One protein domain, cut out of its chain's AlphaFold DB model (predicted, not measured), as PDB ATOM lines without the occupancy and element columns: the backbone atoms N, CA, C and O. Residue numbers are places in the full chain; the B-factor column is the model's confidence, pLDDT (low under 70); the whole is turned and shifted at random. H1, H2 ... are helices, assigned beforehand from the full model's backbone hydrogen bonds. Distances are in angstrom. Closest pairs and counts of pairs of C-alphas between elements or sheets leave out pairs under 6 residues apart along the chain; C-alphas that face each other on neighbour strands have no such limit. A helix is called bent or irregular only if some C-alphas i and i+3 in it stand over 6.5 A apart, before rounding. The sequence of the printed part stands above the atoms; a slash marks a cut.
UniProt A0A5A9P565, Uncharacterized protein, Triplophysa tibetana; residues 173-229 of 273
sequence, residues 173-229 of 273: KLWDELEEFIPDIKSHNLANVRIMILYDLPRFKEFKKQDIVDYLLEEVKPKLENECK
ATOM      1  N   LYS A 173      15.245   8.473  38.070       93.88
ATOM      2  CA  LYS A 173      14.940   9.756  37.421       93.88
ATOM      3  C   LYS A 173      16.017  10.816  37.658       93.88
ATOM      4  O   LYS A 173      16.383  11.538  36.739       93.88
ATOM      5  N   LEU A 174      16.538  10.901  38.888       93.50
ATOM      6  CA  LEU A 174      17.622  11.832  39.225       93.50
ATOM      7  C   LEU A 174      18.936  11.430  38.555       93.50
ATOM      8  O   LEU A 174      19.787  12.280  38.310       93.50
ATOM      9  N   TRP A 175      19.110  10.136  38.284       92.56
ATOM     10  CA  TRP A 175      20.269   9.635  37.564       92.56
ATOM     11  C   TRP A 175      20.231  10.027  36.086       92.56
ATOM     12  O   TRP A 175      21.230  10.536  35.584       92.56
ATOM     13  N   ASP A 176      19.088   9.847  35.419       94.44
ATOM     14  CA  ASP A 176      18.913  10.203  34.004       94.44
ATOM     15  C   ASP A 176      19.112  11.711  33.776       94.44
ATOM     16  O   ASP A 176      19.815  12.120  32.855       94.44
ATOM     17  N   GLU A 177      18.564  12.546  34.664       94.50
ATOM     18  CA  GLU A 177      18.727  14.003  34.586       94.50
ATOM     19  C   GLU A 177      20.188  14.440  34.788       94.50
ATOM     20  O   GLU A 177      20.676  15.367  34.142       94.50
ATOM     21  N   LEU A 178      20.924  13.750  35.664       94.50
ATOM     22  CA  LEU A 178      22.344  14.023  35.867       94.50
ATOM     23  C   LEU A 178      23.207  13.517  34.699       94.50
ATOM     24  O   LEU A 178      24.251  14.107  34.426       94.50
ATOM     25  N   GLU A 179      22.782  12.456  34.006       94.94
ATOM     26  CA  GLU A 179      23.434  11.952  32.790       94.94
ATOM     27  C   GLU A 179      23.268  12.918  31.605       94.94
ATOM     28  O   GLU A 179      24.217  13.090  30.843       94.94
ATOM     29  N   GLU A 180      22.126  13.611  31.489       93.62
ATOM     30  CA  GLU A 180      21.937  14.698  30.508       93.62
ATOM     31  C   GLU A 180      22.968  15.818  30.715       93.62
ATOM     32  O   GLU A 180      23.526  16.347  29.754       93.62
ATOM     33  N   PHE A 181      23.257  16.157  31.976       91.19
ATOM     34  CA  PHE A 181      24.203  17.217  32.311       91.19
ATOM     35  C   PHE A 181      25.669  16.772  32.202       91.19
ATOM     36  O   PHE A 181      26.527  17.536  31.758       91.19
ATOM     37  N   ILE A 182      25.980  15.548  32.638       93.44
ATOM     38  CA  ILE A 182      27.345  15.013  32.703       93.44
ATOM     39  C   ILE A 182      27.350  13.625  32.051       93.44
ATOM     40  O   ILE A 182      27.119  12.621  32.731       93.44
ATOM     41  N   PRO A 183      27.681  13.545  30.747       93.06
ATOM     42  CA  PRO A 183      27.621  12.297  29.980       93.06
ATOM     43  C   PRO A 183      28.455  11.149  30.572       93.06
ATOM     44  O   PRO A 183      28.110   9.976  30.433       93.06
ATOM     45  N   ASP A 184      29.529  11.472  31.300       95.00
ATOM     46  CA  ASP A 184      30.448  10.491  31.887       95.00
ATOM     47  C   ASP A 184      30.118  10.112  33.344       95.00
ATOM     48  O   ASP A 184      30.933   9.474  34.021       95.00
ATOM     49  N   ILE A 185      28.922  10.448  33.850       94.44
ATOM     50  CA  ILE A 185      28.553  10.267  35.265       94.44
ATOM     51  C   ILE A 185      28.665   8.815  35.756       94.44
ATOM     52  O   ILE A 185      28.994   8.563  36.916       94.44
ATOM     53  N   LYS A 186      28.488   7.837  34.861       93.19
ATOM     54  CA  LYS A 186      28.608   6.396  35.159       93.19
ATOM     55  C   LYS A 186      30.007   5.987  35.624       93.19
ATOM     56  O   LYS A 186      30.151   4.972  36.302       93.19
ATOM     57  N   SER A 187      31.033   6.765  35.280       96.62
ATOM     58  CA  SER A 187      32.413   6.529  35.720       96.62
ATOM     59  C   SER A 187      32.705   7.060  37.131       96.62
ATOM     60  O   SER A 187      33.732   6.718  37.724       96.62
ATOM     61  N   HIS A 188      31.807   7.873  37.697       95.44
ATOM     62  CA  HIS A 188      32.019   8.523  38.984       95.44
ATOM     63  C   HIS A 188      31.686   7.605  40.164       95.44
ATOM     64  O   HIS A 188      30.820   6.732  40.117       95.44
ATOM     65  N   ASN A 189      32.367   7.840  41.288       95.44
ATOM     66  CA  ASN A 189      32.044   7.170  42.543       95.44
ATOM     67  C   ASN A 189      30.650   7.599  43.035       95.44
ATOM     68  O   ASN A 189      30.342   8.791  43.049       95.44
ATOM     69  N   LEU A 190      29.848   6.649  43.527       92.19
ATOM     70  CA  LEU A 190      28.499   6.884  44.055       92.19
ATOM     71  C   LEU A 190      28.433   8.011  45.104       92.19
ATOM     72  O   LEU A 190      27.447   8.742  45.166       92.19
ATOM     73  N   ALA A 191      29.473   8.171  45.928       91.88
ATOM     74  CA  ALA A 191      29.548   9.257  46.902       91.88
ATOM     75  C   ALA A 191      29.599  10.635  46.226       91.88
ATOM     76  O   ALA A 191      28.903  11.549  46.661       91.88
ATOM     77  N   ASN A 192      30.363  10.764  45.138       94.50
ATOM     78  CA  ASN A 192      30.434  11.997  44.359       94.50
ATOM     79  C   ASN A 192      29.113  12.248  43.641       94.50
ATOM     80  O   ASN A 192      28.603  13.358  43.703       94.50
ATOM     81  N   VAL A 193      28.514  11.209  43.053       94.25
ATOM     82  CA  VAL A 193      27.212  11.338  42.391       94.25
ATOM     83  C   VAL A 193      26.150  11.867  43.357       94.25
ATOM     84  O   VAL A 193      25.395  12.766  43.011       94.25
ATOM     85  N   ARG A 194      26.132  11.402  44.611       92.12
ATOM     86  CA  ARG A 194      25.211  11.936  45.633       92.12
ATOM     87  C   ARG A 194      25.440  13.416  45.939       92.12
ATOM     88  O   ARG A 194      24.468  14.135  46.136       92.12
ATOM     89  N   ILE A 195      26.694  13.863  45.992       94.38
ATOM     90  CA  ILE A 195      27.028  15.283  46.179       94.38
ATOM     91  C   ILE A 195      26.519  16.089  44.979       94.38
ATOM     92  O   ILE A 195      25.884  17.120  45.167       94.38
ATOM     93  N   MET A 196      26.721  15.585  43.763       95.50
ATOM     94  CA  MET A 196      26.288  16.248  42.531       95.50
ATOM     95  C   MET A 196      24.761  16.346  42.445       95.50
ATOM     96  O   MET A 196      24.229  17.406  42.135       95.50
ATOM     97  N   ILE A 197      24.035  15.290  42.822       94.31
ATOM     98  CA  ILE A 197      22.567  15.328  42.921       94.31
ATOM     99  C   ILE A 197      22.108  16.383  43.931       94.31
ATOM    100  O   ILE A 197      21.123  17.073  43.692       94.31
ATOM    101  N   LEU A 198      22.804  16.505  45.065       93.38
ATOM    102  CA  LEU A 198      22.394  17.407  46.139       93.38
ATOM    103  C   LEU A 198      22.681  18.883  45.825       93.38
ATOM    104  O   LEU A 198      21.888  19.738  46.208       93.38
ATOM    105  N   TYR A 199      23.804  19.184  45.170       93.94
ATOM    106  CA  TYR A 199      24.274  20.562  44.984       93.94
ATOM    107  C   TYR A 199      24.265  21.030  43.530       93.94
ATOM    108  O   TYR A 199      23.858  22.160  43.261       93.94
ATOM    109  N   ASP A 200      24.698  20.187  42.595       93.38
ATOM    110  CA  ASP A 200      24.883  20.596  41.201       93.38
ATOM    111  C   ASP A 200      23.571  20.523  40.421       93.38
ATOM    112  O   ASP A 200      23.266  21.430  39.649       93.38
ATOM    113  N   LEU A 201      22.754  19.494  40.661       93.06
ATOM    114  CA  LEU A 201      21.494  19.297  39.942       93.06
ATOM    115  C   LEU A 201      20.492  20.456  40.147       93.06
ATOM    116  O   LEU A 201      19.951  20.936  39.150       93.06
ATOM    117  N   PRO A 202      20.251  20.976  41.372       93.38
ATOM    118  CA  PRO A 202      19.385  22.144  41.559       93.38
ATOM    119  C   PRO A 202      19.926  23.391  40.853       93.38
ATOM    120  O   PRO A 202      19.182  24.098  40.180       93.38
ATOM    121  N   ARG A 203      21.239  23.618  40.940       92.50
ATOM    122  CA  ARG A 203      21.894  24.761  40.302       92.50
ATOM    123  C   ARG A 203      21.819  24.684  38.779       92.50
ATOM    124  O   ARG A 203      21.637  25.698  38.116       92.50
ATOM    125  N   PHE A 204      21.922  23.481  38.220       89.88
ATOM    126  CA  PHE A 204      21.740  23.258  36.791       89.88
ATOM    127  C   PHE A 204      20.296  23.515  36.350       89.88
ATOM    128  O   PHE A 204      20.077  24.128  35.310       89.88
ATOM    129  N   LYS A 205      19.304  23.117  37.154       91.00
ATOM    130  CA  LYS A 205      17.892  23.435  36.878       91.00
ATOM    131  C   LYS A 205      17.645  24.937  36.821       91.00
ATOM    132  O   LYS A 205      16.898  25.393  35.963       91.00
ATOM    133  N   GLU A 206      18.256  25.694  37.726       90.38
ATOM    134  CA  GLU A 206      18.192  27.157  37.709       90.38
ATOM    135  C   GLU A 206      18.871  27.727  36.462       90.38
ATOM    136  O   GLU A 206      18.274  28.542  35.765       90.38
ATOM    137  N   PHE A 207      20.061  27.230  36.123       87.25
ATOM    138  CA  PHE A 207      20.794  27.648  34.928       87.25
ATOM    139  C   PHE A 207      20.002  27.396  33.635       87.25
ATOM    140  O   PHE A 207      19.834  28.302  32.828       87.25
ATOM    141  N   LYS A 208      19.412  26.204  33.474       88.88
ATOM    142  CA  LYS A 208      18.590  25.857  32.301       88.88
ATOM    143  C   LYS A 208      17.372  26.774  32.165       88.88
ATOM    144  O   LYS A 208      16.981  27.109  31.055       88.88
ATOM    145  N   LYS A 209      16.766  27.187  33.284       89.00
ATOM    146  CA  LYS A 209      15.666  28.164  33.267       89.00
ATOM    147  C   LYS A 209      16.149  29.536  32.816       89.00
ATOM    148  O   LYS A 209      15.452  30.174  32.037       89.00
ATOM    149  N   GLN A 210      17.312  29.971  33.293       86.31
ATOM    150  CA  GLN A 210      17.874  31.264  32.927       86.31
ATOM    151  C   GLN A 210      18.222  31.328  31.437       86.31
ATOM    152  O   GLN A 210      17.765  32.246  30.772       86.31
ATOM    153  N   ASP A 211      18.887  30.309  30.888       86.50
ATOM    154  CA  ASP A 211      19.201  30.246  29.452       86.50
ATOM    155  C   ASP A 211      17.936  30.291  28.576       86.50
ATOM    156  O   ASP A 211      17.919  30.916  27.518       86.50
ATOM    157  N   ILE A 212      16.850  29.641  29.015       85.50
ATOM    158  CA  ILE A 212      15.562  29.698  28.309       85.50
ATOM    159  C   ILE A 212      14.974  31.111  28.368       85.50
ATOM    160  O   ILE A 212      14.460  31.590  27.362       85.50
ATOM    161  N   VAL A 213      15.031  31.774  29.525       87.75
ATOM    162  CA  VAL A 213      14.557  33.160  29.675       87.75
ATOM    163  C   VAL A 213      15.366  34.098  28.784       87.75
ATOM    164  O   VAL A 213      14.772  34.899  28.063       87.75
ATOM    165  N   ASP A 214      16.687  33.951  28.777       90.25
ATOM    166  CA  ASP A 214      17.583  34.758  27.955       90.25
ATOM    167  C   ASP A 214      17.290  34.535  26.462       90.25
ATOM    168  O   ASP A 214      17.090  35.500  25.730       90.25
ATOM    169  N   TYR A 215      17.117  33.283  26.018       87.75
ATOM    170  CA  TYR A 215      16.711  32.967  24.641       87.75
ATOM    171  C   TYR A 215      15.344  33.567  24.269       87.75
ATOM    172  O   TYR A 215      15.177  34.134  23.187       87.75
ATOM    173  N   LEU A 216      14.346  33.471  25.153       90.88
ATOM    174  CA  LEU A 216      13.019  34.040  24.904       90.88
ATOM    175  C   LEU A 216      13.071  35.569  24.784       90.88
ATOM    176  O   LEU A 216      12.390  36.142  23.932       90.88
ATOM    177  N   LEU A 217      13.883  36.229  25.609       91.25
ATOM    178  CA  LEU A 217      14.028  37.681  25.594       91.25
ATOM    179  C   LEU A 217      14.869  38.182  24.418       91.25
ATOM    180  O   LEU A 217      14.520  39.202  23.828       91.25
ATOM    181  N   GLU A 218      15.956  37.495  24.074       93.50
ATOM    182  CA  GLU A 218      16.891  37.952  23.045       93.50
ATOM    183  C   GLU A 218      16.443  37.564  21.633       93.50
ATOM    184  O   GLU A 218      16.583  38.360  20.707       93.50
ATOM    185  N   GLU A 219      15.860  36.377  21.447       93.12
ATOM    186  CA  GLU A 219      15.460  35.918  20.116       93.12
ATOM    187  C   GLU A 219      13.966  36.023  19.836       93.12
ATOM    188  O   GLU A 219      13.587  36.388  18.723       93.12
ATOM    189  N   VAL A 220      13.107  35.640  20.783       93.00
ATOM    190  CA  VAL A 220      11.668  35.483  20.504       93.00
ATOM    191  C   VAL A 220      10.933  36.814  20.626       93.00
ATOM    192  O   VAL A 220      10.181  37.181  19.723       93.00
ATOM    193  N   LYS A 221      11.193  37.574  21.694       92.44
ATOM    194  CA  LYS A 221      10.576  38.884  21.928       92.44
ATOM    195  C   LYS A 221      10.743  39.870  20.758       92.44
ATOM    196  O   LYS A 221       9.722  40.379  20.305       92.44
ATOM    197  N   PRO A 222      11.946  40.133  20.207       93.00
ATOM    198  CA  PRO A 222      12.076  41.096  19.112       93.00
ATOM    199  C   PRO A 222      11.407  40.627  17.816       93.00
ATOM    200  O   PRO A 222      10.954  41.462  17.037       93.00
ATOM    201  N   LYS A 223      11.318  39.310  17.572       92.88
ATOM    202  CA  LYS A 223      10.581  38.770  16.418       92.88
ATOM    203  C   LYS A 223       9.091  39.095  16.546       92.88
ATOM    204  O   LYS A 223       8.532  39.678  15.626       92.88
ATOM    205  N   LEU A 224       8.505  38.838  17.717       90.25
ATOM    206  CA  LEU A 224       7.107  39.177  18.007       90.25
ATOM    207  C   LEU A 224       6.843  40.687  17.955       90.25
ATOM    208  O   LEU A 224       5.863  41.117  17.364       90.25
ATOM    209  N   GLU A 225       7.726  41.509  18.528       91.19
ATOM    210  CA  GLU A 225       7.574  42.969  18.470       91.19
ATOM    211  C   GLU A 225       7.626  43.502  17.037       91.19
ATOM    212  O   GLU A 225       6.942  44.470  16.724       91.19
ATOM    213  N   ASN A 226       8.430  42.899  16.161       90.94
ATOM    214  CA  ASN A 226       8.484  43.309  14.761       90.94
ATOM    215  C   ASN A 226       7.261  42.828  13.974       90.94
ATOM    216  O   ASN A 226       6.741  43.598  13.179       90.94
ATOM    217  N   GLU A 227       6.766  41.616  14.231       89.38
ATOM    218  CA  GLU A 227       5.526  41.117  13.621       89.38
ATOM    219  C   GLU A 227       4.299  41.951  14.031       89.38
ATOM    220  O   GLU A 227       3.397  42.152  13.223       89.38
ATOM    221  N   CYS A 228       4.278  42.490  15.255       82.12
ATOM    222  CA  CYS A 228       3.183  43.339  15.730       82.12
ATOM    223  C   CYS A 228       3.289  44.810  15.298       82.12
ATOM    224  O   CYS A 228       2.272  45.494  15.283       82.12
ATOM    225  N   LYS A 229       4.482  45.323  14.959       83.06
ATOM    226  CA  LYS A 229       4.664  46.735  14.553       83.06
ATOM    227  C   LYS A 229       3.957  47.091  13.248       83.06
ATOM    228  O   LYS A 229       3.628  48.256  13.054       83.06
TER     229      LYS A 229
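This is residues 173 to 229 of the 273 residues of an uncharacterized protein of Triplophysa tibetana (UniProt A0A5A9P565). The printed part is one long bent helix, H2, whose far arm sticks out with residues 206 to 229, and a small, loose head at its other end. In that head the short helix H1 lies near the bend of H2, crosswise to the first arm H2a, and a loop leads round from H1 into H2a. The printed part has 57 residues with two named helices, H1 then H2, and no named strand; its class is all helix. The whole is extended, with a radius of gyration of the C-alphas of 16.9 A and spans of 56 by 17 by 16 A.

Find C-alpha 173 at (14.940, 9.756, 37.421); from there H1 runs through residues 173 to 181, 12.9 A long. After the link, look at C-alpha 190 at (28.499, 6.884, 44.055), where H2, residues 190 to 229, begins. By its hydrogen bonds it was assigned as one helix, but it is bent: C-alphas 198 and 201 are 6.5 A apart. Its arm H2a holds residues 190 to 198, 12.3 A; its arm H2b holds residues 201 to 229, 41.0 A, and ends at C-alpha 229 at (4.664, 46.735, 14.553).

H2a and H2b stand at a steep tilt of 42 degrees, and H2b has a kink of 27 degrees near residue 220. H1 is close to H2a but not clearly touching; their closest C-alphas, of Leu 174 and Ile 197, are 7.1 A apart, and their lines are about perpendicular at 87 degrees. H1 is also close to H2b but not clearly touching, with the closest C-alphas, of Leu 178 and Leu 201, 6.7 A apart; they run the same way at a steep tilt of 64 degrees. In H1 and H2a every O i to N i+4 pair is within hydrogen-bond range; in H2b 22 of 25 are.

The two C-alphas farthest apart, of Asn 189 and Lys 229, are 55.7 A apart. The link from H1 to H2 has 8 residues and is short, and residues 187 to 192, of which 190 to 192 belong to H2, stand free. The printed part has no cut, and no printed residue is under 70 in pLDDT.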